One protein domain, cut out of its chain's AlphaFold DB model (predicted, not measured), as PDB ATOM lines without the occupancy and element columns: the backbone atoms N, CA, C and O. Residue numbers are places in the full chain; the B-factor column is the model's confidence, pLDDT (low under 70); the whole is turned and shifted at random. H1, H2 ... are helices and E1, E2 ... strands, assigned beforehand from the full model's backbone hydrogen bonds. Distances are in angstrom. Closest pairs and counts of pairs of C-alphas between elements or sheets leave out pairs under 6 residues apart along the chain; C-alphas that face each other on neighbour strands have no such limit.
ATOM      1  N   TRP A 140     101.742  77.085  60.078       97.81
ATOM      2  CA  TRP A 140     102.530  77.517  61.220       97.81
ATOM      3  C   TRP A 140     103.029  78.942  61.026       97.81
ATOM      4  O   TRP A 140     103.441  79.352  59.935       97.81
ATOM      5  N   ASP A 141     103.010  79.710  62.103       96.06
ATOM      6  CA  ASP A 141     103.734  80.963  62.194       96.06
ATOM      7  C   ASP A 141     105.200  80.692  62.546       96.06
ATOM      8  O   ASP A 141     105.547  79.690  63.182       96.06
ATOM      9  N   LYS A 142     106.093  81.578  62.100       94.44
ATOM     10  CA  LYS A 142     107.516  81.429  62.401       94.44
ATOM     11  C   LYS A 142     107.832  81.722  63.870       94.44
ATOM     12  O   LYS A 142     108.841  81.217  64.345       94.44
ATOM     13  N   GLY A 143     107.031  82.527  64.575       90.75
ATOM     14  CA  GLY A 143     107.351  83.019  65.913       90.75
ATOM     15  C   GLY A 143     108.755  83.629  65.963       90.75
ATOM     16  O   GLY A 143     109.104  84.499  65.162       90.75
ATOM     17  N   THR A 144     109.591  83.115  66.866       90.38
ATOM     18  CA  THR A 144     111.010  83.490  66.995       90.38
ATOM     19  C   THR A 144     111.957  82.698  66.085       90.38
ATOM     20  O   THR A 144     113.158  82.965  66.057       90.38
ATOM     21  N   PHE A 145     111.455  81.730  65.313       93.81
ATOM     22  CA  PHE A 145     112.265  80.923  64.404       93.81
ATOM     23  C   PHE A 145     112.532  81.633  63.073       93.81
ATOM     24  O   PHE A 145     111.815  82.536  62.638       93.81
ATOM     25  N   LYS A 146     113.551  81.146  62.351       94.50
ATOM     26  CA  LYS A 146     113.922  81.656  61.019       94.50
ATOM     27  C   LYS A 146     112.767  81.585  60.010       94.50
ATOM     28  O   LYS A 146     112.667  82.439  59.134       94.50
ATOM     29  N   ASN A 147     111.929  80.551  60.092       95.25
ATOM     30  CA  ASN A 147     110.757  80.355  59.238       95.25
ATOM     31  C   ASN A 147     109.773  79.352  59.869       95.25
ATOM     32  O   ASN A 147     110.125  78.624  60.798       95.25
ATOM     33  N   SER A 148     108.559  79.270  59.317       96.38
ATOM     34  CA  SER A 148     107.498  78.366  59.786       96.38
ATOM     35  C   SER A 148     107.893  76.889  59.773       96.38
ATOM     36  O   SER A 148     107.456  76.122  60.624       96.38
ATOM     37  N   ARG A 149     108.763  76.473  58.842       96.75
ATOM     38  CA  ARG A 149     109.261  75.091  58.782       96.75
ATOM     39  C   ARG A 149     110.114  74.755  60.006       96.75
ATOM     40  O   ARG A 149     109.992  73.664  60.553       96.75
ATOM     41  N   ALA A 150     110.973  75.683  60.425       96.94
ATOM     42  CA  ALA A 150     111.778  75.541  61.634       96.94
ATOM     43  C   ALA A 150     110.906  75.550  62.900       96.94
ATOM     44  O   ALA A 150     111.135  74.724  63.779       96.94
ATOM     45  N   SER A 151     109.879  76.409  62.938       96.94
ATOM     46  CA  SER A 151     108.877  76.448  64.014       96.94
ATOM     47  C   SER A 151     108.168  75.099  64.176       96.94
ATOM     48  O   SER A 151     108.313  74.447  65.212       96.94
ATOM     49  N   LEU A 152     107.520  74.601  63.115       98.19
ATOM     50  CA  LEU A 152     106.860  73.296  63.140       98.19
ATOM     51  C   LEU A 152     107.835  72.181  63.530       98.19
ATOM     52  O   LEU A 152     107.510  71.366  64.385       98.19
ATOM     53  N   LYS A 153     109.045  72.148  62.954       97.44
ATOM     54  CA  LYS A 153     110.044  71.117  63.283       97.44
ATOM     55  C   LYS A 153     110.364  71.085  64.781       97.44
ATOM     56  O   LYS A 153     110.449  69.998  65.346       97.44
ATOM     57  N   TYR A 154     110.543  72.247  65.407       97.44
ATOM     58  CA  TYR A 154     110.834  72.341  66.837       97.44
ATOM     59  C   TYR A 154     109.639  71.908  67.690       97.44
ATOM     60  O   TYR A 154     109.772  71.020  68.531       97.44
ATOM     61  N   HIS A 155     108.466  72.499  67.455       97.44
ATOM     62  CA  HIS A 155     107.279  72.217  68.263       97.44
ATOM     63  C   HIS A 155     106.818  70.770  68.110       97.44
ATOM     64  O   HIS A 155     106.464  70.145  69.101       97.44
ATOM     65  N   TYR A 156     106.909  70.207  66.906       97.75
ATOM     66  CA  TYR A 156     106.661  68.791  66.668       97.75
ATOM     67  C   TYR A 156     107.602  67.892  67.477       97.75
ATOM     68  O   TYR A 156     107.145  66.981  68.158       97.75
ATOM     69  N   ALA A 157     108.910  68.158  67.449       96.88
ATOM     70  CA  ALA A 157     109.877  67.344  68.183       96.88
ATOM     71  C   ALA A 157     109.658  67.396  69.704       96.88
ATOM     72  O   ALA A 157     109.938  66.424  70.400       96.88
ATOM     73  N   LYS A 158     109.159  68.527  70.216       96.06
ATOM     74  CA  LYS A 158     108.956  68.752  71.650       96.06
ATOM     75  C   LYS A 158     107.589  68.290  72.159       96.06
ATOM     76  O   LYS A 158     107.500  67.799  73.277       96.06
ATOM     77  N   HIS A 159     106.539  68.467  71.359       96.00
ATOM     78  CA  HIS A 159     105.140  68.316  71.782       96.00
ATOM     79  C   HIS A 159     104.333  67.343  70.916       96.00
ATOM     80  O   HIS A 159     103.153  67.134  71.172       96.00
ATOM     81  N   GLY A 160     104.940  66.725  69.899       91.88
ATOM     82  CA  GLY A 160     104.234  65.874  68.939       91.88
ATOM     83  C   GLY A 160     103.614  64.610  69.536       91.88
ATOM     84  O   GLY A 160     102.743  64.031  68.901       91.88
ATOM     85  N   ASN A 161     104.037  64.185  70.733       89.69
ATOM     86  CA  ASN A 161     103.439  63.087  71.505       89.69
ATOM     87  C   ASN A 161     103.186  61.794  70.690       89.69
ATOM     88  O   ASN A 161     102.106  61.211  70.728       89.69
ATOM     89  N   GLY A 162     104.170  61.377  69.885       90.62
ATOM     90  CA  GLY A 162     104.084  60.170  69.050       90.62
ATOM     91  C   GLY A 162     103.257  60.312  67.765       90.62
ATOM     92  O   GLY A 162     103.210  59.376  66.969       90.62
ATOM     93  N   LEU A 163     102.645  61.473  67.517       95.44
ATOM     94  CA  LEU A 163     101.944  61.759  66.269       95.44
ATOM     95  C   LEU A 163     102.924  61.958  65.107       95.44
ATOM     96  O   LEU A 163     104.118  62.220  65.278       95.44
ATOM     97  N   THR A 164     102.403  61.882  63.889       96.81
ATOM     98  CA  THR A 164     103.090  62.400  62.699       96.81
ATOM     99  C   THR A 164     102.973  63.931  62.626       96.81
ATOM    100  O   THR A 164     102.033  64.494  63.195       96.81
ATOM    101  N   PRO A 165     103.866  64.650  61.915       97.62
ATOM    102  CA  PRO A 165     103.750  66.105  61.772       97.62
ATOM    103  C   PRO A 165     102.400  66.577  61.214       97.62
ATOM    104  O   PRO A 165     101.907  67.630  61.626       97.62
ATOM    105  N   THR A 166     101.792  65.804  60.304       96.81
ATOM    106  CA  THR A 166     100.446  66.090  59.786       96.81
ATOM    107  C   THR A 166      99.387  65.939  60.872       96.81
ATOM    108  O   THR A 166      98.623  66.871  61.089       96.81
ATOM    109  N   GLN A 167      99.366  64.815  61.596       97.62
ATOM    110  CA  GLN A 167      98.406  64.600  62.687       97.62
ATOM    111  C   GLN A 167      98.549  65.658  63.782       97.62
ATOM    112  O   GLN A 167      97.558  66.227  64.213       97.62
ATOM    113  N   TYR A 168      99.783  65.978  64.173       98.19
ATOM    114  CA  TYR A 168     100.065  67.012  65.163       98.19
ATOM    115  C   TYR A 168      99.559  68.395  64.728       98.19
ATOM    116  O   TYR A 168      98.911  69.096  65.503       98.19
ATOM    117  N   THR A 169      99.810  68.776  63.469       98.31
ATOM    118  CA  THR A 169      99.293  70.035  62.912       98.31
ATOM    119  C   THR A 169      97.766  70.031  62.881       98.31
ATOM    120  O   THR A 169      97.154  71.020  63.270       98.31
ATOM    121  N   GLN A 170      97.150  68.920  62.469       98.12
ATOM    122  CA  GLN A 170      95.698  68.801  62.405       98.12
ATOM    123  C   GLN A 170      95.060  68.893  63.795       98.12
ATOM    124  O   GLN A 170      94.117  69.654  63.968       98.12
ATOM    125  N   SER A 171      95.627  68.234  64.809       97.56
ATOM    126  CA  SER A 171      95.155  68.353  66.194       97.56
ATOM    127  C   SER A 171      95.183  69.796  66.701       97.56
ATOM    128  O   SER A 171      94.249  70.213  67.379       97.56
ATOM    129  N   ALA A 172      96.210  70.576  66.349       97.94
ATOM    130  CA  ALA A 172      96.279  71.990  66.711       97.94
ATOM    131  C   ALA A 172      95.176  72.821  66.027       97.94
ATOM    132  O   ALA A 172      94.561  73.680  66.664       97.94
ATOM    133  N   LEU A 173      94.918  72.563  64.739       97.56
ATOM    134  CA  LEU A 173      93.866  73.239  63.974       97.56
ATOM    135  C   LEU A 173      92.471  72.888  64.505       97.56
ATOM    136  O   LEU A 173      91.672  73.788  64.755       97.56
ATOM    137  N   ASP A 174      92.208  71.604  64.743       96.75
ATOM    138  CA  ASP A 174      90.932  71.117  65.270       96.75
ATOM    139  C   ASP A 174      90.680  71.661  66.680       96.75
ATOM    140  O   ASP A 174      89.584  72.134  66.981       96.75
ATOM    141  N   PHE A 175      91.714  71.676  67.531       96.31
ATOM    142  CA  PHE A 175      91.641  72.276  68.861       96.31
ATOM    143  C   PHE A 175      91.287  73.765  68.789       96.31
ATOM    144  O   PHE A 175      90.429  74.225  69.546       96.31
ATOM    145  N   SER A 176      91.924  74.514  67.883       95.50
ATOM    146  CA  SER A 176      91.645  75.940  67.698       95.50
ATOM    147  C   SER A 176      90.218  76.186  67.211       95.50
ATOM    148  O   SER A 176      89.522  77.033  67.769       95.50
ATOM    149  N   ALA A 177      89.758  75.412  66.226       95.00
ATOM    150  CA  ALA A 177      88.412  75.531  65.680       95.00
ATOM    151  C   ALA A 177      87.340  75.209  66.733       95.00
ATOM    152  O   ALA A 177      86.424  76.008  66.950       95.00
ATOM    153  N   PHE A 178      87.490  74.080  67.435       95.00
ATOM    154  CA  PHE A 178      86.539  73.621  68.448       95.00
ATOM    155  C   PHE A 178      86.439  74.586  69.637       95.00
ATOM    156  O   PHE A 178      85.348  74.841  70.139       95.00
ATOM    157  N   ASN A 179      87.565  75.162  70.069       94.69
ATOM    158  CA  ASN A 179      87.620  76.041  71.240       94.69
ATOM    159  C   ASN A 179      87.640  77.534  70.889       94.69
ATOM    160  O   ASN A 179      87.978  78.346  71.746       94.69
ATOM    161  N   SER A 180      87.305  77.908  69.652       91.00
ATOM    162  CA  SER A 180      87.460  79.273  69.121       91.00
ATOM    163  C   SER A 180      86.883  80.371  70.028       91.00
ATOM    164  O   SER A 180      87.522  81.404  70.219       91.00
ATOM    165  N   SER A 181      85.732  80.127  70.661       93.50
ATOM    166  CA  SER A 181      85.079  81.062  71.596       93.50
ATOM    167  C   SER A 181      85.789  81.224  72.949       93.50
ATOM    168  O   SER A 181      85.553  82.203  73.655       93.50
ATOM    169  N   SER A 182      86.672  80.294  73.309       95.19
ATOM    170  CA  SER A 182      87.404  80.285  74.580       95.19
ATOM    171  C   SER A 182      88.766  80.978  74.496       95.19
ATOM    172  O   SER A 182      89.394  81.232  75.529       95.19
ATOM    173  N   PHE A 183      89.244  81.281  73.284       95.25
ATOM    174  CA  PHE A 183      90.522  81.954  73.087       95.25
ATOM    175  C   PHE A 183      90.482  83.389  73.599       95.25
ATOM    176  O   PHE A 183      89.561  84.157  73.328       95.25
ATOM    177  N   ARG A 184      91.541  83.773  74.312       95.31
ATOM    178  CA  ARG A 184      91.722  85.132  74.815       95.31
ATOM    179  C   ARG A 184      92.868  85.801  74.085       95.31
ATOM    180  O   ARG A 184      93.953  85.233  73.955       95.31
ATOM    181  N   TYR A 185      92.619  87.023  73.638       93.25
ATOM    182  CA  TYR A 185      93.663  87.877  73.103       93.25
ATOM    183  C   TYR A 185      94.663  88.227  74.209       93.25
ATOM    184  O   TYR A 185      94.280  88.627  75.308       93.25
ATOM    185  N   THR A 186      95.948  88.060  73.922       92.44
ATOM    186  CA  THR A 186      97.043  88.333  74.846       92.44
ATOM    187  C   THR A 186      98.272  88.821  74.090       92.44
ATOM    188  O   THR A 186      98.447  88.542  72.902       92.44
ATOM    189  N   TYR A 187      99.150  89.543  74.778       87.62
ATOM    190  CA  TYR A 187     100.467  89.859  74.247       87.62
ATOM    191  C   TYR A 187     101.463  88.795  74.704       87.62
ATOM    192  O   TYR A 187     101.712  88.632  75.899       87.62
ATOM    193  N   ASN A 188     102.029  88.051  73.756       81.75
ATOM    194  CA  ASN A 188     103.026  87.043  74.056       81.75
ATOM    195  C   ASN A 188     104.429  87.658  74.005       81.75
ATOM    196  O   ASN A 188     105.002  87.845  72.932       81.75
ATOM    197  N   TYR A 189     104.998  87.926  75.181       82.62
ATOM    198  CA  TYR A 189     106.340  88.500  75.325       82.62
ATOM    199  C   TYR A 189     107.463  87.582  74.820       82.62
ATOM    200  O   TYR A 189     108.497  88.079  74.386       82.62
ATOM    201  N   ASN A 190     107.261  86.259  74.798       78.69
ATOM    202  CA  ASN A 190     108.268  85.324  74.284       78.69
ATOM    203  C   ASN A 190     108.386  85.390  72.756       78.69
ATOM    204  O   ASN A 190     109.467  85.182  72.212       78.69
ATOM    205  N   TYR A 191     107.281  85.679  72.063       75.25
ATOM    206  CA  TYR A 191     107.239  85.811  70.602       75.25
ATOM    207  C   TYR A 191     107.174  87.271  70.133       75.25
ATOM    208  O   TYR A 191     107.140  87.523  68.929       75.25
ATOM    209  N   ASN A 192     107.156  88.220  71.076       82.81
ATOM    210  CA  ASN A 192     106.995  89.656  70.858       82.81
ATOM    211  C   ASN A 192     105.820  89.986  69.917       82.81
ATOM    212  O   ASN A 192     105.934  90.827  69.021       82.81
ATOM    213  N   ASN A 193     104.703  89.267  70.071       81.06
ATOM    214  CA  ASN A 193     103.551  89.373  69.184       81.06
ATOM    215  C   ASN A 193     102.213  89.294  69.931       81.06
ATOM    216  O   ASN A 193     102.075  88.703  71.002       81.06
ATOM    217  N   ALA A 194     101.196  89.889  69.319       88.88
ATOM    218  CA  ALA A 194      99.816  89.679  69.708       88.88
ATOM    219  C   ALA A 194      99.379  88.256  69.329       88.88
ATOM    220  O   ALA A 194      99.537  87.837  68.181       88.88
ATOM    221  N   SER A 195      98.835  87.520  70.294       93.06
ATOM    222  CA  SER A 195      98.464  86.115  70.157       93.06
ATOM    223  C   SER A 195      97.086  85.841  70.750       93.06
ATOM    224  O   SER A 195      96.639  86.505  71.680       93.06
ATOM    225  N   TRP A 196      96.441  84.797  70.256       95.25
ATOM    226  CA  TRP A 196      95.268  84.185  70.859       95.25
ATOM    227  C   TRP A 196      95.712  82.958  71.641       95.25
ATOM    228  O   TRP A 196      96.327  82.051  71.079       95.25
ATOM    229  N   TYR A 197      95.421  82.945  72.939       95.31
ATOM    230  CA  TYR A 197      95.815  81.884  73.857       95.31
ATOM    231  C   TYR A 197      94.596  81.168  74.425       95.31
ATOM    232  O   TYR A 197      93.633  81.804  74.863       95.31
ATOM    233  N   PHE A 198      94.677  79.843  74.464       95.88
ATOM    234  CA  PHE A 198      93.762  79.010  75.224       95.88
ATOM    235  C   PHE A 198      94.497  77.781  75.758       95.88
ATOM    236  O   PHE A 198      95.351  77.210  75.076       95.88
ATOM    237  N   ASN A 199      94.143  77.383  76.975       96.12
ATOM    238  CA  ASN A 199      94.570  76.145  77.607       96.12
ATOM    239  C   ASN A 199      93.363  75.555  78.336       96.12
ATOM    240  O   ASN A 199      92.703  76.262  79.102       96.12
ATOM    241  N   ASN A 200      93.051  74.293  78.059       93.44
ATOM    242  CA  ASN A 200      91.908  73.635  78.669       93.44
ATOM    243  C   ASN A 200      92.256  73.079  80.062       93.44
ATOM    244  O   ASN A 200      93.401  73.116  80.511       93.44
ATOM    245  N   MET A 201      91.254  72.533  80.755       93.56
ATOM    246  CA  MET A 201      91.430  71.952  82.094       93.56
ATOM    247  C   MET A 201      92.367  70.733  82.146       93.56
ATOM    248  O   MET A 201      92.801  70.353  83.228       93.56
ATOM    249  N   TYR A 202      92.681  70.129  80.998       92.25
ATOM    250  CA  TYR A 202      93.579  68.981  80.880       92.25
ATOM    251  C   TYR A 202      95.019  69.386  80.546       92.25
ATOM    252  O   TYR A 202      95.871  68.515  80.425       92.25
ATOM    253  N   GLY A 203      95.300  70.685  80.407       92.56
ATOM    254  CA  GLY A 203      96.630  71.180  80.063       92.56
ATOM    255  C   GLY A 203      96.922  71.242  78.563       92.56
ATOM    256  O   GLY A 203      97.991  71.731  78.208       92.56
ATOM    257  N   VAL A 204      95.980  70.848  77.697       95.50
ATOM    258  CA  VAL A 204      96.103  70.958  76.235       95.50
ATOM    259  C   VAL A 204      95.841  72.402  75.822       95.50
ATOM    260  O   VAL A 204      94.797  72.978  76.154       95.50
ATOM    261  N   GLY A 205      96.749  72.988  75.048       96.38
ATOM    262  CA  GLY A 205      96.640  74.393  74.689       96.38
ATOM    263  C   GLY A 205      97.586  74.844  73.593       96.38
ATOM    264  O   GLY A 205      98.393  74.087  73.055       96.38
ATOM    265  N   GLY A 206      97.476  76.120  73.242       95.56
ATOM    266  CA  GLY A 206      98.326  76.707  72.220       95.56
ATOM    267  C   GLY A 206      98.222  78.219  72.125       95.56
ATOM    268  O   GLY A 206      97.335  78.852  72.703       95.56
ATOM    269  N   TYR A 207      99.151  78.782  71.359       96.00
ATOM    270  CA  TYR A 207      99.126  80.173  70.922       96.00
ATOM    271  C   TYR A 207      98.940  80.217  69.409       96.00
ATOM    272  O   TYR A 207      99.620  79.497  68.672       96.00
ATOM    273  N   PHE A 208      98.047  81.091  68.955       95.81
ATOM    274  CA  PHE A 208      97.681  81.239  67.552       95.81
ATOM    275  C   PHE A 208      97.688  82.713  67.154       95.81
ATOM    276  O   PHE A 208      97.443  83.604  67.963       95.81
ATOM    277  N   THR A 209      97.977  82.981  65.890       93.62
ATOM    278  CA  THR A 209      97.828  84.323  65.309       93.62
ATOM    279  C   THR A 209      96.349  84.655  65.089       93.62
ATOM    280  O   THR A 209      95.501  83.764  65.064       93.62
ATOM    281  N   SER A 210      96.025  85.930  64.852       88.94
ATOM    282  CA  SER A 210      94.661  86.345  64.480       88.94
ATOM    283  C   SER A 210      94.158  85.716  63.177       88.94
ATOM    284  O   SER A 210      92.954  85.585  62.997       88.94
ATOM    285  N   SER A 211      95.057  85.289  62.283       90.25
ATOM    286  CA  SER A 211      94.708  84.576  61.050       90.25
ATOM    287  C   SER A 211      94.614  83.053  61.231       90.25
ATOM    288  O   SER A 211      94.609  82.329  60.239       90.25
ATOM    289  N   GLY A 212      94.649  82.547  62.468       91.12
ATOM    290  CA  GLY A 212      94.544  81.116  62.768       91.12
ATOM    291  C   GLY A 212      95.819  80.294  62.539       91.12
ATOM    292  O   GLY A 212      95.781  79.074  62.656       91.12
ATOM    293  N   LYS A 213      96.968  80.918  62.234       96.19
ATOM    294  CA  LYS A 213      98.248  80.184  62.175       96.19
ATOM    295  C   LYS A 213      98.723  79.779  63.564       96.19
ATOM    296  O   LYS A 213      98.653  80.585  64.492       96.19
ATOM    297  N   ILE A 214      99.279  78.576  63.661       97.50
ATOM    298  CA  ILE A 214      99.797  77.988  64.897       97.50
ATOM    299  C   ILE A 214     101.153  78.613  65.224       97.50
ATOM    300  O   ILE A 214     102.089  78.502  64.433       97.50
ATOM    301  N   ILE A 215     101.281  79.247  66.386       95.62
ATOM    302  CA  ILE A 215     102.576  79.716  66.899       95.62
ATOM    303  C   ILE A 215     103.221  78.589  67.713       95.62
ATOM    304  O   ILE A 215     104.378  78.253  67.501       95.62
ATOM    305  N   THR A 216     102.452  77.970  68.611       95.38
ATOM    306  CA  THR A 216     102.841  76.775  69.372       95.38
ATOM    307  C   THR A 216     101.591  76.019  69.808       95.38
ATOM    308  O   THR A 216     100.544  76.626  70.026       95.38
ATOM    309  N   PHE A 217     101.709  74.709  69.985       97.19
ATOM    310  CA  PHE A 217     100.645  73.836  70.470       97.19
ATOM    311  C   PHE A 217     101.254  72.758  71.376       97.19
ATOM    312  O   PHE A 217     102.434  72.433  71.225       97.19
ATOM    313  N   TRP A 218     100.499  72.258  72.346       96.75
ATOM    314  CA  TRP A 218     100.914  71.173  73.232       96.75
ATOM    315  C   TRP A 218      99.702  70.380  73.725       96.75
ATOM    316  O   TRP A 218      98.583  70.898  73.758       96.75
ATOM    317  N   PHE A 219      99.965  69.127  74.101       93.94
ATOM    318  CA  PHE A 219      99.030  68.244  74.791       93.94
ATOM    319  C   PHE A 219      99.279  68.268  76.294       93.94
ATOM    320  O   PHE A 219     100.462  68.437  76.677       93.94
TER     321      PHE A 219
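What this domain is: This is residues 140 to 219 of the 219 residues of the protein "Rhs family protein" of Clostridium sp. CAG:288 (UniProt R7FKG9). A strongly twisted sheet of four strands, E1 to E4, has helix H2 running across one face, over its E3 and E4 end, while H1 stands beside the edge strand E4. The 80 printed residues hold the named elements H1, H2, E1, E2, E3 and E4 in that order. The sheet is antiparallel, in the order E1, E2, E3, E4, and the class is mixed, helices and strands. The whole is compact and rounded, with a radius of gyration of the C-alphas of 11.6 A and spans of 27 by 27 by 19 A.

How they stand to each other: H1, residues 148 to 159, and H2, residues 165 to 178, only just touch, with 3 pairs of C-alphas within 8 A, made by residues 152 to 156 and 165 to 168 alone. Their closest C-alphas, of Tyr 156 and Pro 165, are 6.3 A apart, and their lines are about perpendicular at 88 degrees. In both helices every O i to N i+4 pair is within hydrogen-bond range. E1, residues 184 to 188, E2, residues 193 to 199, E3, residues 205 to 208, and E4, residues 214 to 218, form a meander, each strand the antiparallel neighbour of the one before, in three hairpins. Within hydrogen-bond range are N 186 and O 195 at 2.8 A, N 196 and O 208 at 2.8 A, and N 207 and O 216 at 2.9 A. E1 and E4 are apart. H2 is on the sheet at a height of 9.0 A, over E4 and, only just, E3, with 3 of its C-alphas falling on E3. It runs across the strands, at 84 degrees to E4 on the local plane; the C-alphas of Ala 172 and Phe 217, the closest of H2 and E4, are 6.0 A apart. H1 only grazes the sheet; its closest C-alphas with E4, of His 159 and Trp 218, are 5.3 A apart.

Where its parts are: H1 begins at C-alpha 148, (107.498, 78.366, 59.786), and is 15.8 A long. H2 is 19.9 A, E1 11.5 A, E2 18.1 A, E3 9.9 A and E4 10.8 A long; E4 ends at C-alpha 218, (100.914, 71.173, 73.232).

The domain as a whole: The C-alphas farthest apart, of Lys 146 and Met 201, are 32.3 A apart. The printed part has no cut, the five links are tight, and no printed residue is under 70 in pLDDT.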